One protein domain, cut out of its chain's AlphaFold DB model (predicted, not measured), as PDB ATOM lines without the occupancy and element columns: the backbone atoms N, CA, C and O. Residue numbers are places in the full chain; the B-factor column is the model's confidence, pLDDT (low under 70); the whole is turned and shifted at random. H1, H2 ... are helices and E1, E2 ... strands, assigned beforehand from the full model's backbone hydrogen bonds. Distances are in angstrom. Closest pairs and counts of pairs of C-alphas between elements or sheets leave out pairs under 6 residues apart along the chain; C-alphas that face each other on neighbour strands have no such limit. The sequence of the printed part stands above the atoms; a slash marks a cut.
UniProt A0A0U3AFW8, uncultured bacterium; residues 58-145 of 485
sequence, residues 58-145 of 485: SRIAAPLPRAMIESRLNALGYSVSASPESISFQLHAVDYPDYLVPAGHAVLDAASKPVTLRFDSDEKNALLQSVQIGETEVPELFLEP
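What this domain is: This is residues 58 to 145 of the 485 residues of a protein of uncultured bacterium (UniProt A0A0U3AFW8). A twisted sheet of five strands, E2 to E6, makes a wall, and on one of its faces lie the helix H1, over E3 and E4, and a two-strand ribbon of E1 and E7, which comes close to E5. At one end of the body a long loop, residues 91 to 105, and the short helix H2 fold over from E3 to E4, and at the other end the link between E4 and E5 reaches out. The printed part has 88 residues with two named helices and seven named strands, in the order E1, H1, E2, E3, H2, E4, E5, E6, E7, and the class is mixed, helices and strands. The large sheet has the order E2, E3, E4, E5, E6 and the small one E1, E7, both antiparallel. The whole is compact, with a radius of gyration of the C-alphas of 12.2 A, and spans 36 by 24 by 19 A, only just elongated.

Where its parts are: The printed part begins with strand E1, residues 58 to 61, whose C-alpha 58 is at (-0.120, 5.690, 36.672). Helix H1 follows at residues 66 to 75 and measures 14.1 A from first to last C-alpha. Strand E2 is residues 81 to 83, and strand E3, residues 86 to 90, is 13.7 A long. Helix H2 has four residues, 106 to 109. Strand E4, residues 114 to 119, begins with C-alpha 114 at (8.960, 18.817, 44.031) and is 16.7 A long. Strand E5, residues 128 to 133, is 14.5 A long. Strand E6 is residues 136 to 138, and strand E7, residues 140 to 143, is 9.9 A long and ends with C-alpha 143 at (0.557, 10.031, 39.026).

How they stand to each other: From edge to edge of the five-strand sheet the strands' lines turn by 78 degrees; E2 and E6 are its edge strands. E2 and E3 form a hairpin, with N 81 and O 88 2.8 A apart, within hydrogen-bond range. E3 and E4 are antiparallel at 163 degrees, with N 115 and O 89 at 2.8 A. E4, E5 and E6 form a meander, each strand the antiparallel neighbour of the one before; N 116 and O 132 are 2.9 A apart, and N 133 and O 136 are 2.8 A apart. H1 is on this sheet at a height of 10.6 A. It lies over E3 and, only just, with 3 of its C-alphas, over E4, and runs along the strands, at 19 degrees to E3 on the local plane. H2 only grazes the sheet, with its residues 106 to 107. E6 runs on into E7 across a break of one residue, at 87 degrees. E1 and E7 are antiparallel at 157 degrees, with N 60 and O 141 at 2.7 A. The closest C-alphas of E1 and E5, those of Ala 61 and Leu 128, are 7.3 A apart; those of E5 and E7, Val 131 and Glu 140, are 6.5 A apart. The closest C-alphas of H2 and E7, those of Val 107 and Phe 142, are 6.9 A apart. H1 and E7 are only just apart, at 8.3 A. Every O i to N i+4 pair in H1 is within hydrogen-bond range; H2 is too short for such a pair.

The domain as a whole: The two C-alphas farthest apart are those of Pro 97 and Glu 123, 35.8 A, while those of Ser 58 and Pro 145, the first and last printed, are 7.1 A apart. The printed part has no cut. The link from E3 to H2, 15 residues, is long, and that from E4 to E5, 8 residues, is short but not tight; the other links are tight. The mean pLDDT of the printed part is 89.2, and no printed residue is under 70.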
ATOM      1  N   SER A  58      -1.296   6.185  37.399       92.75
ATOM      2  CA  SER A  58      -0.120   5.690  36.672       92.75
ATOM      3  C   SER A  58       1.040   5.467  37.623       92.75
ATOM      4  O   SER A  58       1.565   6.419  38.196       92.75
ATOM      5  N   ARG A  59       1.454   4.208  37.757       92.88
ATOM      6  CA  ARG A  59       2.627   3.818  38.537       92.88
ATOM      7  C   ARG A  59       3.904   4.082  37.738       92.88
ATOM      8  O   ARG A  59       4.109   3.501  36.676       92.88
ATOM      9  N   ILE A  60       4.768   4.932  38.273       94.00
ATOM     10  CA  ILE A  60       6.091   5.260  37.749       94.00
ATOM     11  C   ILE A  60       7.123   4.627  38.679       94.00
ATOM     12  O   ILE A  60       7.285   5.058  39.817       94.00
ATOM     13  N   ALA A  61       7.806   3.591  38.202       93.75
ATOM     14  CA  ALA A  61       8.844   2.883  38.942       93.75
ATOM     15  C   ALA A  61       9.959   2.459  37.981       93.75
ATOM     16  O   ALA A  61       9.702   2.225  36.800       93.75
ATOM     17  N   ALA A  62      11.192   2.376  38.475       90.75
ATOM     18  CA  ALA A  62      12.323   1.929  37.672       90.75
ATOM     19  C   ALA A  62      12.232   0.416  37.355       90.75
ATOM     20  O   ALA A  62      11.806  -0.357  38.220       90.75
ATOM     21  N   PRO A  63      12.669  -0.038  36.164       92.06
ATOM     22  CA  PRO A  63      13.041   0.759  34.995       92.06
ATOM     23  C   PRO A  63      11.809   1.125  34.149       92.06
ATOM     24  O   PRO A  63      10.986   0.268  33.828       92.06
ATOM     25  N   LEU A  64      11.704   2.387  33.724       91.00
ATOM     26  CA  LEU A  64      10.648   2.844  32.812       91.00
ATOM     27  C   LEU A  64      11.218   3.819  31.768       91.00
ATOM     28  O   LEU A  64      11.984   4.708  32.151       91.00
ATOM     29  N   PRO A  65      10.864   3.699  30.470       92.12
ATOM     30  CA  PRO A  65      11.375   4.595  29.438       92.12
ATOM     31  C   PRO A  65      10.960   6.051  29.650       92.12
ATOM     32  O   PRO A  65       9.779   6.354  29.858       92.12
ATOM     33  N   ARG A  66      11.917   6.965  29.483       91.81
ATOM     34  CA  ARG A  66      11.726   8.418  29.581       91.81
ATOM     35  C   ARG A  66      10.549   8.922  28.751       91.81
ATOM     36  O   ARG A  66       9.699   9.641  29.270       91.81
ATOM     37  N   ALA A  67      10.449   8.483  27.497       89.38
ATOM     38  CA  ALA A  67       9.382   8.906  26.592       89.38
ATOM     39  C   ALA A  67       7.966   8.586  27.116       89.38
ATOM     40  O   ALA A  67       7.029   9.347  26.871       89.38
ATOM     41  N   MET A  68       7.790   7.479  27.851       89.19
ATOM     42  CA  MET A  68       6.491   7.108  28.434       89.19
ATOM     43  C   MET A  68       6.120   8.038  29.592       89.19
ATOM     44  O   MET A  68       4.969   8.466  29.700       89.19
ATOM     45  N   ILE A  69       7.106   8.403  30.413       92.56
ATOM     46  CA  ILE A  69       6.934   9.335  31.529       92.56
ATOM     47  C   ILE A  69       6.622  10.740  31.007       92.56
ATOM     48  O   ILE A  69       5.634  11.335  31.425       92.56
ATOM     49  N   GLU A  70       7.407  11.256  30.059       91.06
ATOM     50  CA  GLU A  70       7.192  12.582  29.463       91.06
ATOM     51  C   GLU A  70       5.817  12.691  28.799       91.06
ATOM     52  O   GLU A  70       5.097  13.666  29.017       91.06
ATOM     53  N   SER A  71       5.422  11.660  28.044       88.56
ATOM     54  CA  SER A  71       4.090  11.578  27.441       88.56
ATOM     55  C   SER A  71       2.989  11.681  28.500       88.56
ATOM     56  O   SER A  71       2.033  12.440  28.329       88.56
ATOM     57  N   ARG A  72       3.146  10.980  29.631       90.00
ATOM     58  CA  ARG A  72       2.170  11.010  30.724       90.00
ATOM     59  C   ARG A  72       2.132  12.353  31.449       90.00
ATOM     60  O   ARG A  72       1.045  12.865  31.689       90.00
ATOM     61  N   LEU A  73       3.287  12.935  31.767       91.69
ATOM     62  CA  LEU A  73       3.370  14.245  32.417       91.69
ATOM     63  C   LEU A  73       2.732  15.333  31.546       91.69
ATOM     64  O   LEU A  73       1.936  16.131  32.038       91.69
ATOM     65  N   ASN A  74       2.998  15.304  30.239       88.25
ATOM     66  CA  ASN A  74       2.373  16.209  29.281       88.25
ATOM     67  C   ASN A  74       0.851  15.996  29.192       88.25
ATOM     68  O   ASN A  74       0.093  16.962  29.173       88.25
ATOM     69  N   ALA A  75       0.378  14.742  29.189       84.38
ATOM     70  CA  ALA A  75      -1.054  14.432  29.156       84.38
ATOM     71  C   ALA A  75      -1.816  14.923  30.402       84.38
ATOM     72  O   ALA A  75      -3.002  15.252  30.304       84.38
ATOM     73  N   LEU A  76      -1.132  14.992  31.548       87.00
ATOM     74  CA  LEU A  76      -1.645  15.527  32.814       87.00
ATOM     75  C   LEU A  76      -1.434  17.045  32.969       87.00
ATOM     76  O   LEU A  76      -1.928  17.634  33.925       87.00
ATOM     77  N   GLY A  77      -0.755  17.699  32.021       86.38
ATOM     78  CA  GLY A  77      -0.543  19.150  32.030       86.38
ATOM     79  C   GLY A  77       0.552  19.630  32.986       86.38
ATOM     80  O   GLY A  77       0.569  20.808  33.341       86.38
ATOM     81  N   TYR A  78       1.473  18.752  33.395       87.44
ATOM     82  CA  TYR A  78       2.604  19.145  34.231       87.44
ATOM     83  C   TYR A  78       3.550  20.093  33.489       87.44
ATOM     84  O   TYR A  78       3.982  19.829  32.366       87.44
ATOM     85  N   SER A  79       3.942  21.173  34.164       86.38
ATOM     86  CA  SER A  79       5.069  22.004  33.736       86.38
ATOM     87  C   SER A  79       6.369  21.359  34.211       86.38
ATOM     88  O   SER A  79       6.660  21.343  35.407       86.38
ATOM     89  N   VAL A  80       7.129  20.797  33.272       90.06
ATOM     90  CA  VAL A  80       8.363  20.055  33.557       90.06
ATOM     91  C   VAL A  80       9.608  20.899  33.284       90.06
ATOM     92  O   VAL A  80       9.702  21.589  32.271       90.06
ATOM     93  N   SER A  81      10.597  20.805  34.173       89.94
ATOM     94  CA  SER A  81      11.968  21.251  33.926       89.94
ATOM     95  C   SER A  81      12.814  20.030  33.578       89.94
ATOM     96  O   SER A  81      13.062  19.167  34.423       89.94
ATOM     97  N   ALA A  82      13.205  19.925  32.310       85.56
ATOM     98  CA  ALA A  82      13.991  18.808  31.805       85.56
ATOM     99  C   ALA A  82      15.473  19.189  31.707       85.56
ATOM    100  O   ALA A  82      15.833  20.232  31.166       85.56
ATOM    101  N   SER A  83      16.328  18.310  32.214       85.62
ATOM    102  CA  SER A  83      17.773  18.270  31.985       85.62
ATOM    103  C   SER A  83      18.126  16.966  31.250       85.62
ATOM    104  O   SER A  83      17.260  16.082  31.154       85.62
ATOM    105  N   PRO A  84      19.362  16.816  30.732       83.19
ATOM    106  CA  PRO A  84      19.779  15.610  30.015       83.19
ATOM    107  C   PRO A  84      19.469  14.327  30.796       83.19
ATOM    108  O   PRO A  84      18.770  13.471  30.283       83.19
ATOM    109  N   GLU A  85      19.803  14.264  32.085       90.44
ATOM    110  CA  GLU A  85      19.638  13.047  32.903       90.44
ATOM    111  C   GLU A  85      18.528  13.149  33.960       90.44
ATOM    112  O   GLU A  85      18.387  12.272  34.814       90.44
ATOM    113  N   SER A  86      17.722  14.216  33.959       92.88
ATOM    114  CA  SER A  86      16.670  14.367  34.969       92.88
ATOM    115  C   SER A  86      15.452  15.140  34.497       92.88
ATOM    116  O   SER A  86      15.566  16.086  33.722       92.88
ATOM    117  N   ILE A  87      14.295  14.807  35.057       93.88
ATOM    118  CA  ILE A  87      13.055  15.572  34.907       93.88
ATOM    119  C   ILE A  87      12.595  15.998  36.295       93.88
ATOM    120  O   ILE A  87      12.491  15.159  37.187       93.88
ATOM    121  N   SER A  88      12.309  17.287  36.470       94.25
ATOM    122  CA  SER A  88      11.746  17.819  37.712       94.25
ATOM    123  C   SER A  88      10.411  18.521  37.480       94.25
ATOM    124  O   SER A  88      10.241  19.226  36.486       94.25
ATOM    125  N   PHE A  89       9.464  18.332  38.395       93.12
ATOM    126  CA  PHE A  89       8.132  18.947  38.360       93.12
ATOM    127  C   PHE A  89       7.542  19.036  39.772       93.12
ATOM    128  O   PHE A  89       8.090  18.467  40.708       93.12
ATOM    129  N   GLN A  90       6.441  19.764  39.949       90.75
ATOM    130  CA  GLN A  90       5.713  19.821  41.224       90.75
ATOM    131  C   GLN A  90       4.423  19.023  41.120       90.75
ATOM    132  O   GLN A  90       3.697  19.219  40.151       90.75
ATOM    133  N   LEU A  91       4.130  18.169  42.108       87.00
ATOM    134  CA  LEU A  91       2.891  17.387  42.137       87.00
ATOM    135  C   LEU A  91       1.656  18.276  42.286       87.00
ATOM    136  O   LEU A  91       1.639  19.218  43.086       87.00
ATOM    137  N   HIS A  92       0.594  17.924  41.562       85.38
ATOM    138  CA  HIS A  92      -0.726  18.493  41.793       85.38
ATOM    139  C   HIS A  92      -1.266  18.081  43.171       85.38
ATOM    140  O   HIS A  92      -0.825  17.101  43.774       85.38
ATOM    141  N   ALA A  93      -2.231  18.843  43.688       80.06
ATOM    142  CA  ALA A  93      -2.953  18.437  44.887       80.06
ATOM    143  C   ALA A  93      -3.745  17.148  44.613       80.06
ATOM    144  O   ALA A  93      -4.328  16.989  43.538       80.06
ATOM    145  N   VAL A  94      -3.782  16.242  45.595       81.00
ATOM    146  CA  VAL A  94      -4.593  15.022  45.512       81.00
ATOM    147  C   VAL A  94      -6.066  15.414  45.599       81.00
ATOM    148  O   VAL A  94      -6.590  15.723  46.663       81.00
ATOM    149  N   ASP A  95      -6.720  15.435  44.443       83.12
ATOM    150  CA  ASP A  95      -8.162  15.633  44.289       83.12
ATOM    151  C   ASP A  95      -8.778  14.368  43.672       83.12
ATOM    152  O   ASP A  95      -9.441  14.400  42.642       83.12
ATOM    153  N   TYR A  96      -8.486  13.203  44.238       88.50
ATOM    154  CA  TYR A  96      -9.077  11.922  43.848       88.50
ATOM    155  C   TYR A  96      -9.109  10.990  45.065       88.50
ATOM    156  O   TYR A  96      -8.415  11.260  46.039       88.50
ATOM    157  N   PRO A  97      -9.930   9.926  45.062       92.00
ATOM    158  CA  PRO A  97     -10.048   9.069  46.232       92.00
ATOM    159  C   PRO A  97      -8.726   8.385  46.597       92.00
ATOM    160  O   PRO A  97      -8.131   7.704  45.759       92.00
ATOM    161  N   ASP A  98      -8.323   8.500  47.863       89.56
ATOM    162  CA  ASP A  98      -7.038   7.994  48.368       89.56
ATOM    163  C   ASP A  98      -6.852   6.486  48.161       89.56
ATOM    164  O   ASP A  98      -5.733   6.016  47.995       89.56
ATOM    165  N   TYR A  99      -7.949   5.717  48.099       90.12
ATOM    166  CA  TYR A  99      -7.911   4.268  47.869       90.12
ATOM    167  C   TYR A  99      -7.381   3.868  46.484       90.12
ATOM    168  O   TYR A  99      -7.141   2.685  46.249       90.12
ATOM    169  N   LEU A 100      -7.244   4.815  45.548       90.62
ATOM    170  CA  LEU A 100      -6.616   4.562  44.248       90.62
ATOM    171  C   LEU A 100      -5.096   4.405  44.359       90.62
ATOM    172  O   LEU A 100      -4.459   3.922  43.430       90.62
ATOM    173  N   VAL A 101      -4.516   4.807  45.485       90.69
ATOM    174  CA  VAL A 101      -3.089   4.705  45.774       90.69
ATOM    175  C   VAL A 101      -2.901   3.728  46.940       90.69
ATOM    176  O   VAL A 101      -3.761   3.646  47.820       90.69
ATOM    177  N   PRO A 102      -1.790   2.968  46.991       88.75
ATOM    178  CA  PRO A 102      -1.475   2.149  48.156       88.75
ATOM    179  C   PRO A 102      -1.501   2.957  49.463       88.75
ATOM    180  O   PRO A 102      -0.988   4.076  49.538       88.75
ATOM    181  N   ALA A 103      -2.092   2.377  50.510       86.81
ATOM    182  CA  ALA A 103      -2.226   3.039  51.803       86.81
ATOM    183  C   ALA A 103      -0.854   3.434  52.382       86.81
ATOM    184  O   ALA A 103       0.070   2.623  52.411       86.81
ATOM    185  N   GLY A 104      -0.737   4.675  52.859       83.19
ATOM    186  CA  GLY A 104       0.504   5.207  53.437       83.19
ATOM    187  C   GLY A 104       1.587   5.565  52.414       83.19
ATOM    188  O   GLY A 104       2.720   5.839  52.805       83.19
ATOM    189  N   HIS A 105       1.275   5.563  51.115       87.00
ATOM    190  CA  HIS A 105       2.231   5.988  50.099       87.00
ATOM    191  C   HIS A 105       2.556   7.484  50.231       87.00
ATOM    192  O   HIS A 105       1.658   8.315  50.369       87.00
ATOM    193  N   ALA A 106       3.836   7.837  50.080       83.81
ATOM    194  CA  ALA A 106       4.346   9.197  50.286       83.81
ATOM    195  C   ALA A 106       3.646  10.272  49.436       83.81
ATOM    196  O   ALA A 106       3.635  11.440  49.813       83.81
ATOM    197  N   VAL A 107       3.056   9.885  48.300       84.25
ATOM    198  CA  VAL A 107       2.338  10.796  47.392       84.25
ATOM    199  C   VAL A 107       1.107  11.443  48.043       84.25
ATOM    200  O   VAL A 107       0.801  12.591  47.728       84.25
ATOM    201  N   LEU A 108       0.443  10.748  48.976       84.00
ATOM    202  CA  LEU A 108      -0.751  11.251  49.667       84.00
ATOM    203  C   LEU A 108      -0.415  12.468  50.547       84.00
ATOM    204  O   LEU A 108      -1.190  13.416  50.619       84.00
ATOM    205  N   ASP A 109       0.797  12.492  51.107       81.75
ATOM    206  CA  ASP A 109       1.321  13.578  51.947       81.75
ATOM    207  C   ASP A 109       2.270  14.521  51.179       81.75
ATOM    208  O   ASP A 109       3.046  15.284  51.773       81.75
ATOM    209  N   ALA A 110       2.289  14.437  49.846       75.69
ATOM    210  CA  ALA A 110       3.241  15.146  48.989       75.69
ATOM    211  C   ALA A 110       2.610  16.180  48.057       75.69
ATOM    212  O   ALA A 110       3.243  16.577  47.075       75.69
ATOM    213  N   ALA A 111       1.406  16.660  48.375       71.25
ATOM    214  CA  ALA A 111       0.790  17.757  47.638       71.25
ATOM    215  C   ALA A 111       1.783  18.927  47.491       71.25
ATOM    216  O   ALA A 111       2.362  19.396  48.474       71.25
ATOM    217  N   SER A 112       2.011  19.359  46.247       75.56
ATOM    218  CA  SER A 112       2.928  20.455  45.901       75.56
ATOM    219  C   SER A 112       4.410  20.240  46.248       75.56
ATOM    220  O   SER A 112       5.198  21.182  46.141       75.56
ATOM    221  N   LYS A 113       4.836  19.023  46.616       85.31
ATOM    222  CA  LYS A 113       6.267  18.715  46.766       85.31
ATOM    223  C   LYS A 113       6.936  18.594  45.388       85.31
ATOM    224  O   LYS A 113       6.310  18.098  44.444       85.31
ATOM    225  N   PRO A 114       8.201  19.037  45.250       91.62
ATOM    226  CA  PRO A 114       8.960  18.817  44.031       91.62
ATOM    227  C   PRO A 114       9.275  17.328  43.881       91.62
ATOM    228  O   PRO A 114       9.610  16.650  44.851       91.62
ATOM    229  N   VAL A 115       9.177  16.836  42.657       94.62
ATOM    230  CA  VAL A 115       9.577  15.494  42.258       94.62
ATOM    231  C   VAL A 115      10.752  15.611  41.312       94.62
ATOM    232  O   VAL A 115      10.715  16.422  40.388       94.62
ATOM    233  N   THR A 116      11.759  14.770  41.516       95.75
ATOM    234  CA  THR A 116      12.892  14.624  40.606       95.75
ATOM    235  C   THR A 116      13.018  13.167  40.185       95.75
ATOM    236  O   THR A 116      13.132  12.264  41.011       95.75
ATOM    237  N   LEU A 117      13.001  12.949  38.877       95.94
ATOM    238  CA  LEU A 117      13.219  11.662  38.230       95.94
ATOM    239  C   LEU A 117      14.611  11.670  37.609       95.94
ATOM    240  O   LEU A 117      14.936  12.622  36.897       95.94
ATOM    241  N   ARG A 118      15.417  10.636  37.862       95.75
ATOM    242  CA  ARG A 118      16.767  10.499  37.287       95.75
ATOM    243  C   ARG A 118      16.821   9.362  36.282       95.75
ATOM    244  O   ARG A 118      16.231   8.308  36.513       95.75
ATOM    245  N   PHE A 119      17.543   9.582  35.194       95.69
ATOM    246  CA  PHE A 119      17.681   8.654  34.079       95.69
ATOM    247  C   PHE A 119      19.134   8.204  33.926       95.69
ATOM    248  O   PHE A 119      20.048   8.882  34.386       95.69
ATOM    249  N   ASP A 120      19.337   7.055  33.291       93.44
ATOM    250  CA  ASP A 120      20.669   6.500  33.015       93.44
ATOM    251  C   ASP A 120      21.465   7.247  31.933       93.44
ATOM    252  O   ASP A 120      22.678   7.069  31.834       93.44
ATOM    253  N   SER A 121      20.790   8.041  31.103       89.06
ATOM    254  CA  SER A 121      21.358   8.707  29.933       89.06
ATOM    255  C   SER A 121      20.470   9.870  29.476       89.06
ATOM    256  O   SER A 121      19.362  10.077  29.985       89.06
ATOM    257  N   ASP A 122      20.954  10.630  28.493       81.06
ATOM    258  CA  ASP A 122      20.225  11.712  27.827       81.06
ATOM    259  C   ASP A 122      19.468  11.261  26.568       81.06
ATOM    260  O   ASP A 122      18.813  12.063  25.894       81.06
ATOM    261  N   GLU A 123      19.509   9.965  26.257       83.06
ATOM    262  CA  GLU A 123      18.855   9.411  25.084       83.06
ATOM    263  C   GLU A 123      17.326   9.356  25.235       83.06
ATOM    264  O   GLU A 123      16.749   9.239  26.316       83.06
ATOM    265  N   LYS A 124      16.622   9.350  24.099       73.75
ATOM    266  CA  LYS A 124      15.151   9.268  24.061       73.75
ATOM    267  C   LYS A 124      14.590   8.000  24.729       73.75
ATOM    268  O   LYS A 124      13.453   8.004  25.202       73.75
ATOM    269  N   ASN A 125      15.383   6.930  24.757       83.69
ATOM    270  CA  ASN A 125      15.031   5.643  25.356       83.69
ATOM    271  C   ASN A 125      15.646   5.443  26.750       83.69
ATOM    272  O   ASN A 125      15.595   4.324  27.256       83.69
ATOM    273  N   ALA A 126      16.194   6.504  27.357       91.50
ATOM    274  CA  ALA A 126      16.782   6.451  28.687       91.50
ATOM    275  C   ALA A 126      15.811   5.843  29.704       91.50
ATOM    276  O   ALA A 126      14.598   6.096  29.664       91.50
ATOM    277  N   LEU A 127      16.344   5.033  30.613       94.69
ATOM    278  CA  LEU A 127      15.558   4.330  31.615       94.69
ATOM    279  C   LEU A 127      15.617   5.065  32.948       94.69
ATOM    280  O   LEU A 127      16.672   5.511  33.399       94.69
ATOM    281  N   LEU A 128      14.453   5.177  33.583       95.62
ATOM    282  CA  LEU A 128      14.323   5.684  34.942       95.62
ATOM    283  C   LEU A 128      15.165   4.836  35.906       95.62
ATOM    284  O   LEU A 128      15.029   3.614  35.924       95.62
ATOM    285  N   GLN A 129      15.980   5.505  36.719       95.50
ATOM    286  CA  GLN A 129      16.831   4.906  37.748       95.50
ATOM    287  C   GLN A 129      16.270   5.137  39.153       95.50
ATOM    288  O   GLN A 129      16.159   4.196  39.931       95.50
ATOM    289  N   SER A 130      15.872   6.373  39.469       95.25
ATOM    290  CA  SER A 130      15.389   6.737  40.804       95.25
ATOM    291  C   SER A 130      14.262   7.764  40.756       95.25
ATOM    292  O   SER A 130      14.182   8.588  39.836       95.25
ATOM    293  N   VAL A 131      13.414   7.741  41.786       95.94
ATOM    294  CA  VAL A 131      12.331   8.707  41.995       95.94
ATOM    295  C   VAL A 131      12.512   9.373  43.353       95.94
ATOM    296  O   VAL A 131      12.617   8.700  44.371       95.94
ATOM    297  N   GLN A 132      12.534  10.702  43.378       94.69
ATOM    298  CA  GLN A 132      12.664  11.485  44.603       94.69
ATOM    299  C   GLN A 132      11.458  12.410  44.767       94.69
ATOM    300  O   GLN A 132      11.078  13.090  43.816       94.69
ATOM    301  N   ILE A 133      10.866  12.441  45.964       92.31
ATOM    302  CA  ILE A 133       9.773  13.341  46.352       92.31
ATOM    303  C   ILE A 133      10.261  14.213  47.516       92.31
ATOM    304  O   ILE A 133      10.463  13.734  48.633       92.31
ATOM    305  N   GLY A 134      10.439  15.511  47.269       88.56
ATOM    306  CA  GLY A 134      11.117  16.404  48.204       88.56
ATOM    307  C   GLY A 134      12.560  15.950  48.415       88.56
ATOM    308  O   GLY A 134      13.333  15.874  47.467       88.56
ATOM    309  N   GLU A 135      12.908  15.620  49.655       86.81
ATOM    310  CA  GLU A 135      14.235  15.100  50.007       86.81
ATOM    311  C   GLU A 135      14.282  13.564  50.040       86.81
ATOM    312  O   GLU A 135      15.365  12.985  50.074       86.81
ATOM    313  N   THR A 136      13.131  12.891  49.972       89.31
ATOM    314  CA  THR A 136      13.018  11.443  50.172       89.31
ATOM    315  C   THR A 136      13.035  10.695  48.845       89.31
ATOM    316  O   THR A 136      12.212  10.952  47.968       89.31
ATOM    317  N   GLU A 137      13.939   9.728  48.706       93.00
ATOM    318  CA  GLU A 137      13.903   8.763  47.605       93.00
ATOM    319  C   GLU A 137      12.823   7.705  47.867       93.00
ATOM    320  O   GLU A 137      12.709   7.172  48.972       93.00
ATOM    321  N   VAL A 138      12.005   7.425  46.855       92.69
ATOM    322  CA  VAL A 138      10.879   6.493  46.928       92.69
ATOM    323  C   VAL A 138      11.005   5.431  45.833       92.69
ATOM    324  O   VAL A 138      11.502   5.726  44.745       92.69
ATOM    325  N   PRO A 139      10.548   4.190  46.079       93.00
ATOM    326  CA  PRO A 139      10.648   3.117  45.087       93.00
ATOM    327  C   PRO A 139       9.741   3.346  43.871       93.00
ATOM    328  O   PRO A 139       9.994   2.820  42.788       93.00
ATOM    329  N   GLU A 140       8.664   4.108  44.053       93.06
ATOM    330  CA  GLU A 140       7.661   4.362  43.032       93.06
ATOM    331  C   GLU A 140       6.932   5.686  43.278       93.06
ATOM    332  O   GLU A 140       6.940   6.249  44.373       93.06
ATOM    333  N   LEU A 141       6.286   6.180  42.230       93.69
ATOM    334  CA  LEU A 141       5.432   7.355  42.246       93.69
ATOM    335  C   LEU A 141       4.114   7.022  41.554       93.69
ATOM    336  O   LEU A 141       4.113   6.440  40.473       93.69
ATOM    337  N   PHE A 142       2.995   7.447  42.133       93.19
ATOM    338  CA  PHE A 142       1.687   7.356  41.490       93.19
ATOM    339  C   PHE A 142       1.283   8.730  40.970       93.19
ATOM    340  O   PHE A 142       1.122   9.668  41.745       93.19
ATOM    341  N   LEU A 143       1.133   8.847  39.654       92.88
ATOM    342  CA  LEU A 143       0.557  10.031  39.026       92.88
ATOM    343  C   LEU A 143      -0.966   9.909  38.986       92.88
ATOM    344  O   LEU A 143      -1.509   8.809  38.833       92.88
ATOM    345  N   GLU A 144      -1.643  11.050  39.077       92.12
ATOM    346  CA  GLU A 144      -3.094  11.119  39.169       92.12
ATOM    347  C   GLU A 144      -3.822  10.522  37.947       92.12
ATOM    348  O   GLU A 144      -3.252  10.401  36.848       92.12
ATOM    349  N   PRO A 145      -5.107  10.156  38.114       94.00
ATOM    350  CA  PRO A 145      -5.975   9.746  37.016       94.00
ATOM    351  C   PRO A 145      -6.110  10.814  35.920       94.00
ATOM    352  O   PRO A 145      -6.404  11.977  36.187       94.00
TER     353      PRO A 145